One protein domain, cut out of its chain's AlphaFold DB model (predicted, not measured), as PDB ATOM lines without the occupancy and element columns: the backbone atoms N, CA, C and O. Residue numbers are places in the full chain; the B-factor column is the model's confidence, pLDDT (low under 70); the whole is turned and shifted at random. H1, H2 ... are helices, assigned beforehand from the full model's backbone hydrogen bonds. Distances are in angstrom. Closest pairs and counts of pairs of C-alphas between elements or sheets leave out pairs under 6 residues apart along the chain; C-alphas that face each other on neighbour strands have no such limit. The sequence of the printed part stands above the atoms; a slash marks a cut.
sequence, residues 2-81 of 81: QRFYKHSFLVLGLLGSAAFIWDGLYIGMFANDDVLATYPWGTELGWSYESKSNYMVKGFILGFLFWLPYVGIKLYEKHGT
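What this domain is: This is residues 2 to 81 of the 81 residues of an uncharacterized protein of Pseudoalteromonas sp. P1-25 (UniProt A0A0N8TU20). The model is a long rod in which the helix H1 runs along most of the length, and H3 lies side by side with it, running the opposite way. H4 follows H3 after a tight link and splays away from H1, while the small helix H2 and a loop of residues 39 to 51 make the turn at the other end of the rod. The printed part has 80 residues, with four named helices in the order H1, H2, H3, H4 and no named strand; the class is all helix. The whole is loose, with a radius of gyration of the C-alphas of 15.9 A, and the C-alphas span 55 by 19 by 17 A.

How they stand to each other: H1, residues 2 to 30, is the longest helix. It touches H3, residues 52 to 65, with 36 pairs of C-alphas within 8 A. The closest C-alphas of the two are those of Ser 17 and Gly 63, 3.8 A apart. Their lines stand at a shallow tilt of 5 degrees, and they run opposite ways. H1 also touches H4, residues 68 to 79, with residues 6 to 13 of H1 and residues 68 to 73 of H4 alone. The closest C-alphas of this pair are those of Phe 9 and Tyr 70, 5.2 A apart, and the two helices run opposite ways at a steep tilt of 42 degrees. H3 and H4 meet only through their link. H2, residues 33 to 38, touches no helix; it is apart from H1 and H4, and only just apart from H3, with the closest C-alphas 8.4 A apart. In H1, H3 and H4 every O i to N i+4 pair is within hydrogen-bond range; in H2 it is 1 of 2.

Where its parts are: H1 begins at C-alpha 2, at (-3.118, -60.800, -40.137), and ends at C-alpha 30, at (-33.029, -33.096, -44.309), a length of 41.0 A. H3 measures 20.0 A from Lys 52 to Leu 65, and H4 measures 16.1 A from Leu 68 to His 79. H4 ends at C-alpha 79, at (-4.001, -63.534, -55.217). H2 measures 8.9 A from Asp 33 to Thr 38.

The domain as a whole: The two C-alphas farthest apart are those of Asp 34 and Thr 81, at 55.0 A, whereas those of Gln 2 and Thr 81 are 13.5 A apart. The printed part has no cut. The links from H1 to H2 and from H3 to H4 are tight, and the link from H2 to H3 is long, with 13 residues. The mean pLDDT of the printed part is 83.5, and it is under 70 in residues 36 to 44 and 80 to 81.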
ATOM      1  N   GLN A   2      -2.168 -61.049 -39.034       78.94
ATOM      2  CA  GLN A   2      -3.118 -60.800 -40.137       78.94
ATOM      3  C   GLN A   2      -4.608 -60.835 -39.735       78.94
ATOM      4  O   GLN A   2      -5.380 -59.973 -40.147       78.94
ATOM      5  N   ARG A   3      -5.010 -61.771 -38.855       85.19
ATOM      6  CA  ARG A   3      -6.380 -61.811 -38.307       85.19
ATOM      7  C   ARG A   3      -6.752 -60.540 -37.545       85.19
ATOM      8  O   ARG A   3      -7.864 -60.065 -37.720       85.19
ATOM      9  N   PHE A   4      -5.850 -59.993 -36.733       89.56
ATOM     10  CA  PHE A   4      -6.112 -58.769 -35.973       89.56
ATOM     11  C   PHE A   4      -6.350 -57.587 -36.919       89.56
ATOM     12  O   PHE A   4      -7.414 -56.985 -36.867       89.56
ATOM     13  N   TYR A   5      -5.435 -57.351 -37.867       88.62
ATOM     14  CA  TYR A   5      -5.579 -56.283 -38.865       88.62
ATOM     15  C   TYR A   5      -6.891 -56.380 -39.642       88.62
ATOM     16  O   TYR A   5      -7.599 -55.391 -39.786       88.62
ATOM     17  N   LYS A   6      -7.266 -57.583 -40.080       90.56
ATOM     18  CA  LYS A   6      -8.526 -57.816 -40.791       90.56
ATOM     19  C   LYS A   6      -9.757 -57.398 -39.986       90.56
ATOM     20  O   LYS A   6     -10.654 -56.786 -40.553       90.56
ATOM     21  N   HIS A   7      -9.801 -57.706 -38.688       92.50
ATOM     22  CA  HIS A   7     -10.912 -57.294 -37.826       92.50
ATOM     23  C   HIS A   7     -10.888 -55.785 -37.575       92.50
ATOM     24  O   HIS A   7     -11.924 -55.143 -37.703       92.50
ATOM     25  N   SER A   8      -9.718 -55.202 -37.301       92.56
ATOM     26  CA  SER A   8      -9.588 -53.756 -37.094       92.56
ATOM     27  C   SER A   8     -10.028 -52.959 -38.323       92.56
ATOM     28  O   SER A   8     -10.782 -52.000 -38.194       92.56
ATOM     29  N   PHE A   9      -9.633 -53.383 -39.527       94.19
ATOM     30  CA  PHE A   9     -10.040 -52.722 -40.768       94.19
ATOM     31  C   PHE A   9     -11.493 -53.002 -41.161       94.19
ATOM     32  O   PHE A   9     -12.114 -52.148 -41.786       94.19
ATOM     33  N   LEU A  10     -12.064 -54.147 -40.770       93.69
ATOM     34  CA  LEU A  10     -13.502 -54.390 -40.901       93.69
ATOM     35  C   LEU A  10     -14.302 -53.418 -40.025       93.69
ATOM     36  O   LEU A  10     -15.246 -52.800 -40.504       93.69
ATOM     37  N   VAL A  11     -13.912 -53.262 -38.756       95.12
ATOM     38  CA  VAL A  11     -14.560 -52.324 -37.827       95.12
ATOM     39  C   VAL A  11     -14.396 -50.886 -38.314       95.12
ATOM     40  O   VAL A  11     -15.366 -50.135 -38.320       95.12
ATOM     41  N   LEU A  12     -13.204 -50.521 -38.790       93.25
ATOM     42  CA  LEU A  12     -12.942 -49.213 -39.385       93.25
ATOM     43  C   LEU A  12     -13.825 -48.956 -40.616       93.25
ATOM     44  O   LEU A  12     -14.395 -47.876 -40.733       93.25
ATOM     45  N   GLY A  13     -13.970 -49.948 -41.500       92.56
ATOM     46  CA  GLY A  13     -14.864 -49.884 -42.657       92.56
ATOM     47  C   GLY A  13     -16.313 -49.647 -42.243       92.56
ATOM     48  O   GLY A  13     -16.945 -48.713 -42.721       92.56
ATOM     49  N   LEU A  14     -16.820 -50.433 -41.292       94.56
ATOM     50  CA  LEU A  14     -18.194 -50.314 -40.801       94.56
ATOM     51  C   LEU A  14     -18.469 -48.957 -40.143       94.56
ATOM     52  O   LEU A  14     -19.435 -48.292 -40.508       94.56
ATOM     53  N   LEU A  15     -17.629 -48.537 -39.193       94.00
ATOM     54  CA  LEU A  15     -17.828 -47.290 -38.451       94.00
ATOM     55  C   LEU A  15     -17.592 -46.058 -39.328       94.00
ATOM     56  O   LEU A  15     -18.377 -45.115 -39.273       94.00
ATOM     57  N   GLY A  16     -16.551 -46.081 -40.164       89.81
ATOM     58  CA  GLY A  16     -16.257 -45.000 -41.103       89.81
ATOM     59  C   GLY A  16     -17.373 -44.827 -42.128       89.81
ATOM     60  O   GLY A  16     -17.889 -43.725 -42.294       89.81
ATOM     61  N   SER A  17     -17.822 -45.916 -42.763       92.94
ATOM     62  CA  SER A  17     -18.973 -45.851 -43.667       92.94
ATOM     63  C   SER A  17     -20.232 -45.372 -42.970       92.94
ATOM     64  O   SER A  17     -20.919 -44.525 -43.524       92.94
ATOM     65  N   ALA A  18     -20.530 -45.878 -41.772       92.38
ATOM     66  CA  ALA A  18     -21.700 -45.437 -41.028       92.38
ATOM     67  C   ALA A  18     -21.651 -43.928 -40.767       92.38
ATOM     68  O   ALA A  18     -22.620 -43.251 -41.080       92.38
ATOM     69  N   ALA A  19     -20.526 -43.390 -40.287       90.50
ATOM     70  CA  ALA A  19     -20.385 -41.964 -39.999       90.50
ATOM     71  C   ALA A  19     -20.563 -41.088 -41.252       90.50
ATOM     72  O   ALA A  19     -21.389 -40.181 -41.260       90.50
ATOM     73  N   PHE A  20     -19.836 -41.387 -42.331       89.62
ATOM     74  CA  PHE A  20     -19.817 -40.534 -43.523       89.62
ATOM     75  C   PHE A  20     -21.048 -40.690 -44.420       89.62
ATOM     76  O   PHE A  20     -21.514 -39.707 -44.997       89.62
ATOM     77  N   ILE A  21     -21.605 -41.900 -44.528       90.56
ATOM     78  CA  ILE A  21     -22.852 -42.120 -45.272       90.56
ATOM     79  C   ILE A  21     -24.022 -41.517 -44.501       90.56
ATOM     80  O   ILE A  21     -24.874 -40.881 -45.116       90.56
ATOM     81  N   TRP A  22     -24.066 -41.687 -43.175       89.12
ATOM     82  CA  TRP A  22     -25.115 -41.089 -42.352       89.12
ATOM     83  C   TRP A  22     -25.096 -39.571 -42.450       89.12
ATOM     84  O   TRP A  22     -26.128 -38.982 -42.746       89.12
ATOM     85  N   ASP A  23     -23.933 -38.949 -42.271       86.88
ATOM     86  CA  ASP A  23     -23.793 -37.500 -42.387       86.88
ATOM     87  C   ASP A  23     -24.166 -37.005 -43.798       86.88
ATOM     88  O   ASP A  23     -24.999 -36.110 -43.953       86.88
ATOM     89  N   GLY A  24     -23.661 -37.671 -44.844       85.25
ATOM     90  CA  GLY A  24     -24.002 -37.378 -46.238       85.25
ATOM     91  C   GLY A  24     -25.506 -37.447 -46.531       85.25
ATOM     92  O   GLY A  24     -26.055 -36.553 -47.178       85.25
ATOM     93  N   LEU A  25     -26.180 -38.493 -46.043       86.81
ATOM     94  CA  LEU A  25     -27.622 -38.694 -46.205       86.81
ATOM     95  C   LEU A  25     -28.442 -37.711 -45.378       86.81
ATOM     96  O   LEU A  25     -29.386 -37.124 -45.900       86.81
ATOM     97  N   TYR A  26     -28.086 -37.531 -44.106       85.31
ATOM     98  CA  TYR A  26     -28.798 -36.650 -43.188       85.31
ATOM     99  C   TYR A  26     -28.890 -35.240 -43.773       85.31
ATOM    100  O   TYR A  26     -29.956 -34.636 -43.854       85.31
ATOM    101  N   ILE A  27     -27.774 -34.756 -44.292       80.50
ATOM    102  CA  ILE A  27     -27.654 -33.395 -44.796       80.50
ATOM    103  C   ILE A  27     -28.257 -33.277 -46.189       80.50
ATOM    104  O   ILE A  27     -29.003 -32.341 -46.466       80.50
ATOM    105  N   GLY A  28     -28.011 -34.263 -47.049       79.88
ATOM    106  CA  GLY A  28     -28.603 -34.305 -48.380       79.88
ATOM    107  C   GLY A  28     -30.128 -34.351 -48.388       79.88
ATOM    108  O   GLY A  28     -30.750 -33.758 -49.267       79.88
ATOM    109  N   MET A  29     -30.728 -35.044 -47.416       83.00
ATOM    110  CA  MET A  29     -32.173 -35.269 -47.362       83.00
ATOM    111  C   MET A  29     -32.917 -34.283 -46.458       83.00
ATOM    112  O   MET A  29     -34.062 -33.955 -46.762       83.00
ATOM    113  N   PHE A  30     -32.307 -33.825 -45.361       81.62
ATOM    114  CA  PHE A  30     -33.029 -33.096 -44.309       81.62
ATOM    115  C   PHE A  30     -32.525 -31.673 -44.051       81.62
ATOM    116  O   PHE A  30     -33.238 -30.904 -43.407       81.62
ATOM    117  N   ALA A  31     -31.346 -31.274 -44.542       74.69
ATOM    118  CA  ALA A  31     -30.856 -29.920 -44.295       74.69
ATOM    119  C   ALA A  31     -31.519 -28.887 -45.226       74.69
ATOM    120  O   ALA A  31     -31.661 -29.087 -46.437       74.69
ATOM    121  N   ASN A  32     -31.934 -27.757 -44.649       78.81
ATOM    122  CA  ASN A  32     -32.514 -26.642 -45.393       78.81
ATOM    123  C   ASN A  32     -31.404 -25.763 -45.997       78.81
ATOM    124  O   ASN A  32     -30.379 -25.541 -45.352       78.81
ATOM    125  N   ASP A  33     -31.603 -25.249 -47.211       74.38
ATOM    126  CA  ASP A  33     -30.562 -24.521 -47.954       74.38
ATOM    127  C   ASP A  33     -30.135 -23.228 -47.237       74.38
ATOM    128  O   ASP A  33     -28.947 -22.907 -47.206       74.38
ATOM    129  N   ASP A  34     -31.067 -22.562 -46.550       72.62
ATOM    130  CA  ASP A  34     -30.793 -21.366 -45.740       72.62
ATOM    131  C   ASP A  34     -29.854 -21.654 -44.554       72.62
ATOM    132  O   ASP A  34     -29.008 -20.832 -44.190       72.62
ATOM    133  N   VAL A  35     -29.977 -22.848 -43.960       70.38
ATOM    134  CA  VAL A  35     -29.130 -23.303 -42.846       70.38
ATOM    135  C   VAL A  35     -27.748 -23.696 -43.364       70.38
ATOM    136  O   VAL A  35     -26.736 -23.420 -42.730       70.38
ATOM    137  N   LEU A  36     -27.672 -24.297 -44.550       69.19
ATOM    138  CA  LEU A  36     -26.396 -24.685 -45.156       69.19
ATOM    139  C   LEU A  36     -25.586 -23.467 -45.619       69.19
ATOM    140  O   LEU A  36     -24.363 -23.469 -45.504       69.19
ATOM    141  N   ALA A  37     -26.255 -22.394 -46.053       67.25
ATOM    142  CA  ALA A  37     -25.610 -21.129 -46.405       67.25
ATOM    143  C   ALA A  37     -24.955 -20.421 -45.204       67.25
ATOM    144  O   ALA A  37     -24.008 -19.655 -45.378       67.25
ATOM    145  N   THR A  38     -25.430 -20.679 -43.982       68.88
ATOM    146  CA  THR A  38     -24.876 -20.087 -42.754       68.88
ATOM    147  C   THR A  38     -23.668 -20.850 -42.199       68.88
ATOM    148  O   THR A  38     -22.919 -20.289 -41.398       68.88
ATOM    149  N   TYR A  39     -23.426 -22.086 -42.647       68.12
ATOM    150  CA  TYR A  39     -22.317 -22.933 -42.196       68.12
ATOM    151  C   TYR A  39     -21.475 -23.413 -43.393       68.12
ATOM    152  O   TYR A  39     -21.627 -24.550 -43.842       68.12
ATOM    153  N   PRO A  40     -20.548 -22.578 -43.911       60.38
ATOM    154  CA  PRO A  40     -19.797 -22.873 -45.139       60.38
ATOM    155  C   PRO A  40     -18.868 -24.092 -45.019       60.38
ATOM    156  O   PRO A  40     -18.538 -24.733 -46.016       60.38
ATOM    157  N   TRP A  41     -18.475 -24.442 -43.794       64.12
ATOM    158  CA  TRP A  41     -17.712 -25.652 -43.466       64.12
ATOM    159  C   TRP A  41     -18.544 -26.928 -43.472       64.12
ATOM    160  O   TRP A  41     -17.985 -27.950 -43.100       64.12
ATOM    161  N   GLY A  42     -19.825 -26.868 -43.862       63.06
ATOM    162  CA  GLY A  42     -20.655 -28.038 -44.106       63.06
ATOM    163  C   GLY A  42     -20.500 -29.085 -43.007       63.06
ATOM    164  O   GLY A  42     -19.808 -30.078 -43.189       63.06
ATOM    165  N   THR A  43     -21.244 -28.861 -41.919       61.94
ATOM    166  CA  THR A  43     -21.595 -29.854 -40.882       61.94
ATOM    167  C   THR A  43     -20.498 -30.245 -39.888       61.94
ATOM    168  O   THR A  43     -19.403 -29.688 -39.874       61.94
ATOM    169  N   GLU A  44     -20.847 -31.176 -38.993       66.25
ATOM    170  CA  GLU A  44     -20.048 -31.650 -37.862       66.25
ATOM    171  C   GLU A  44     -18.746 -32.350 -38.280       66.25
ATOM    172  O   GLU A  44     -17.804 -32.406 -37.489       66.25
ATOM    173  N   LEU A  45     -18.660 -32.844 -39.523       70.75
ATOM    174  CA  LEU A  45     -17.457 -33.488 -40.068       70.75
ATOM    175  C   LEU A  45     -16.538 -32.516 -40.832       70.75
ATOM    176  O   LEU A  45     -15.421 -32.891 -41.194       70.75
ATOM    177  N   GLY A  46     -16.965 -31.259 -41.007       70.62
ATOM    178  CA  GLY A  46     -16.102 -30.130 -41.362       70.62
ATOM    179  C   GLY A  46     -15.659 -30.047 -42.825       70.62
ATOM    180  O   GLY A  46     -14.578 -29.516 -43.092       70.62
ATOM    181  N   TRP A  47     -16.438 -30.565 -43.780       75.75
ATOM    182  CA  TRP A  47     -16.111 -30.471 -45.208       75.75
ATOM    183  C   TRP A  47     -16.991 -29.457 -45.958       75.75
ATOM    184  O   TRP A  47     -18.136 -29.194 -45.612       75.75
ATOM    185  N   SER A  48     -16.464 -28.846 -47.021       75.19
ATOM    186  CA  SER A  48     -17.156 -27.741 -47.697       75.19
ATOM    187  C   SER A  48     -18.501 -28.150 -48.309       75.19
ATOM    188  O   SER A  48     -18.604 -29.139 -49.047       75.19
ATOM    189  N   TYR A  49     -19.529 -27.338 -48.053       76.00
ATOM    190  CA  TYR A  49     -20.831 -27.472 -48.698       76.00
ATOM    191  C   TYR A  49     -20.849 -26.732 -50.045       76.00
ATOM    192  O   TYR A  49     -20.690 -25.516 -50.097       76.00
ATOM    193  N   GLU A  50     -21.055 -27.471 -51.138       79.25
ATOM    194  CA  GLU A  50     -21.223 -26.914 -52.495       79.25
ATOM    195  C   GLU A  50     -22.674 -27.036 -52.983       79.25
ATOM    196  O   GLU A  50     -23.240 -26.104 -53.543       79.25
ATOM    197  N   SER A  51     -23.278 -28.210 -52.794       80.88
ATOM    198  CA  SER A  51     -24.691 -28.494 -53.075       80.88
ATOM    199  C   SER A  51     -25.111 -29.785 -52.369       80.88
ATOM    200  O   SER A  51     -24.262 -30.637 -52.098       80.88
ATOM    201  N   LYS A  52     -26.416 -29.982 -52.134       82.44
ATOM    202  CA  LYS A  52     -26.973 -31.213 -51.532       82.44
ATOM    203  C   LYS A  52     -26.501 -32.487 -52.229       82.44
ATOM    204  O   LYS A  52     -25.996 -33.398 -51.578       82.44
ATOM    205  N   SER A  53     -26.605 -32.538 -53.556       85.81
ATOM    206  CA  SER A  53     -26.201 -33.712 -54.338       85.81
ATOM    207  C   SER A  53     -24.701 -33.986 -54.227       85.81
ATOM    208  O   SER A  53     -24.297 -35.129 -54.030       85.81
ATOM    209  N   ASN A  54     -23.869 -32.943 -54.317       85.94
ATOM    210  CA  ASN A  54     -22.420 -33.061 -54.150       85.94
ATOM    211  C   ASN A  54     -22.070 -33.581 -52.749       85.94
ATOM    212  O   ASN A  54     -21.236 -34.472 -52.617       85.94
ATOM    213  N   TYR A  55     -22.767 -33.086 -51.729       83.88
ATOM    214  CA  TYR A  55     -22.581 -33.484 -50.342       83.88
ATOM    215  C   TYR A  55     -22.919 -34.963 -50.105       83.88
ATOM    216  O   TYR A  55     -22.101 -35.705 -49.561       83.88
ATOM    217  N   MET A  56     -24.078 -35.425 -50.592       87.94
ATOM    218  CA  MET A  56     -24.452 -36.844 -50.538       87.94
ATOM    219  C   MET A  56     -23.396 -37.712 -51.216       87.94
ATOM    220  O   MET A  56     -22.914 -38.678 -50.631       87.94
ATOM    221  N   VAL A  57     -23.009 -37.352 -52.442       90.56
ATOM    222  CA  VAL A  57     -22.027 -38.107 -53.228       90.56
ATOM    223  C   VAL A  57     -20.676 -38.162 -52.512       90.56
ATOM    224  O   VAL A  57     -20.095 -39.241 -52.421       90.56
ATOM    225  N   LYS A  58     -20.198 -37.047 -51.945       88.88
ATOM    226  CA  LYS A  58     -18.972 -37.010 -51.132       88.88
ATOM    227  C   LYS A  58     -19.072 -37.943 -49.924       88.88
ATOM    228  O   LYS A  58     -18.163 -38.747 -49.731       88.88
ATOM    229  N   GLY A  59     -20.175 -37.904 -49.173       89.69
ATOM    230  CA  GLY A  59     -20.406 -38.791 -48.026       89.69
ATOM    231  C   GLY A  59     -20.393 -40.274 -48.406       89.69
ATOM    232  O   GLY A  59     -19.732 -41.079 -47.749       89.69
ATOM    233  N   PHE A  60     -21.028 -40.635 -49.527       91.12
ATOM    234  CA  PHE A  60     -20.971 -41.997 -50.063       91.12
ATOM    235  C   PHE A  60     -19.555 -42.406 -50.470       91.12
ATOM    236  O   PHE A  60     -19.086 -43.460 -50.043       91.12
ATOM    237  N   ILE A  61     -18.858 -41.584 -51.261       92.31
ATOM    238  CA  ILE A  61     -17.490 -41.870 -51.716       92.31
ATOM    239  C   ILE A  61     -16.564 -42.064 -50.516       92.31
ATOM    240  O   ILE A  61     -15.869 -43.076 -50.435       92.31
ATOM    241  N   LEU A  62     -16.577 -41.122 -49.573       90.44
ATOM    242  CA  LEU A  62     -15.741 -41.176 -48.379       90.44
ATOM    243  C   LEU A  62     -16.097 -42.398 -47.538       90.44
ATOM    244  O   LEU A  62     -15.199 -43.151 -47.180       90.44
ATOM    245  N   GLY A  63     -17.384 -42.687 -47.340       91.06
ATOM    246  CA  GLY A  63     -17.827 -43.909 -46.680       91.06
ATOM    247  C   GLY A  63     -17.266 -45.179 -47.325       91.06
ATOM    248  O   GLY A  63     -16.773 -46.051 -46.610       91.06
ATOM    249  N   PHE A  64     -17.259 -45.279 -48.656       92.25
ATOM    250  CA  PHE A  64     -16.680 -46.425 -49.367       92.25
ATOM    251  C   PHE A  64     -15.151 -46.497 -49.277       92.25
ATOM    252  O   PHE A  64     -14.603 -47.600 -49.222       92.25
ATOM    253  N   LEU A  65     -14.444 -45.365 -49.213       93.81
ATOM    254  CA  LEU A  65     -12.980 -45.357 -49.096       93.81
ATOM    255  C   LEU A  65     -12.486 -46.031 -47.809       93.81
ATOM    256  O   LEU A  65     -11.426 -46.660 -47.822       93.81
ATOM    257  N   PHE A  66     -13.271 -46.000 -46.729       91.50
ATOM    258  CA  PHE A  66     -12.938 -46.704 -45.483       91.50
ATOM    259  C   PHE A  66     -12.898 -48.234 -45.634       91.50
ATOM    260  O   PHE A  66     -12.278 -48.913 -44.814       91.50
ATOM    261  N   TRP A  67     -13.472 -48.797 -46.704       92.94
ATOM    262  CA  TRP A  67     -13.366 -50.227 -47.007       92.94
ATOM    263  C   TRP A  67     -12.079 -50.614 -47.731       92.94
ATOM    264  O   TRP A  67     -11.744 -51.802 -47.745       92.94
ATOM    265  N   LEU A  68     -11.334 -49.662 -48.310       93.56
ATOM    266  CA  LEU A  68     -10.139 -49.965 -49.105       93.56
ATOM    267  C   LEU A  68      -9.112 -50.831 -48.360       93.56
ATOM    268  O   LEU A  68      -8.658 -51.814 -48.950       93.56
ATOM    269  N   PRO A  69      -8.774 -50.573 -47.080       91.12
ATOM    270  CA  PRO A  69      -7.826 -51.421 -46.358       91.12
ATOM    271  C   PRO A  69      -8.329 -52.863 -46.193       91.12
ATOM    272  O   PRO A  69      -7.568 -53.816 -46.370       91.12
ATOM    273  N   TYR A  70      -9.622 -53.043 -45.902       91.25
ATOM    274  CA  TYR A  70     -10.225 -54.369 -45.748       91.25
ATOM    275  C   TYR A  70     -10.276 -55.131 -47.079       91.25
ATOM    276  O   TYR A  70      -9.912 -56.309 -47.139       91.25
ATOM    277  N   VAL A  71     -10.677 -54.454 -48.160       91.50
ATOM    278  CA  VAL A  71     -10.690 -55.019 -49.516       91.50
ATOM    279  C   VAL A  71      -9.273 -55.374 -49.966       91.50
ATOM    280  O   VAL A  71      -9.064 -56.466 -50.489       91.50
ATOM    281  N   GLY A  72      -8.286 -54.518 -49.695       91.75
ATOM    282  CA  GLY A  72      -6.877 -54.779 -49.993       91.75
ATOM    283  C   GLY A  72      -6.365 -56.058 -49.328       91.75
ATOM    284  O   GLY A  72      -5.758 -56.897 -49.992       91.75
ATOM    285  N   ILE A  73      -6.695 -56.276 -48.050       89.88
ATOM    286  CA  ILE A  73      -6.354 -57.522 -47.341       89.88
ATOM    287  C   ILE A  73      -7.035 -58.733 -47.988       89.88
ATOM    288  O   ILE A  73      -6.397 -59.771 -48.163       89.88
ATOM    289  N   LYS A  74      -8.313 -58.621 -48.364       88.69
ATOM    290  CA  LYS A  74      -9.056 -59.707 -49.026       88.69
ATOM    291  C   LYS A  74      -8.493 -60.064 -50.400       88.69
ATOM    292  O   LYS A  74      -8.451 -61.243 -50.744       88.69
ATOM    293  N   LEU A  75      -8.070 -59.071 -51.177       90.00
ATOM    294  CA  LEU A  75      -7.441 -59.285 -52.480       90.00
ATOM    295  C   LEU A  75      -6.061 -59.926 -52.332       90.00
ATOM    296  O   LEU A  75      -5.757 -60.872 -53.056       90.00
ATOM    297  N   TYR A  76      -5.268 -59.474 -51.358       87.12
ATOM    298  CA  TYR A  76      -3.979 -60.082 -51.036       87.12
ATOM    299  C   TYR A  76      -4.124 -61.551 -50.611       87.12
ATOM    300  O   TYR A  76      -3.403 -62.399 -51.118       87.12
ATOM    301  N   GLU A  77      -5.108 -61.885 -49.765       86.19
ATOM    302  CA  GLU A  77      -5.406 -63.280 -49.385       86.19
ATOM    303  C   GLU A  77      -5.785 -64.166 -50.587       86.19
ATOM    304  O   GLU A  77      -5.572 -65.372 -50.540       86.19
ATOM    305  N   LYS A  78      -6.381 -63.592 -51.639       83.19
ATOM    306  CA  LYS A  78      -6.889 -64.336 -52.802       83.19
ATOM    307  C   LYS A  78      -5.845 -64.535 -53.907       83.19
ATOM    308  O   LYS A  78      -5.924 -65.524 -54.629       83.19
ATOM    309  N   HIS A  79      -4.934 -63.579 -54.082       81.62
ATOM    310  CA  HIS A  79      -4.001 -63.534 -55.217       81.62
ATOM    311  C   HIS A  79      -2.519 -63.524 -54.812       81.62
ATOM    312  O   HIS A  79      -1.658 -63.625 -55.681       81.62
ATOM    313  N   GLY A  80      -2.218 -63.356 -53.522       62.91
ATOM    314  CA  GLY A  80      -0.864 -63.252 -52.968       62.91
ATOM    315  C   GLY A  80      -0.393 -64.489 -52.199       62.91
ATOM    316  O   GLY A  80       0.583 -64.383 -51.458       62.91
ATOM    317  N   THR A  81      -1.080 -65.625 -52.351       53.66
ATOM    318  CA  THR A  81      -0.619 -66.957 -51.921       53.66
ATOM    319  C   THR A  81      -0.281 -67.812 -53.123       53.66
ATOM    320  O   THR A  81      -1.173 -67.913 -53.997       53.66
TER     321      THR A  81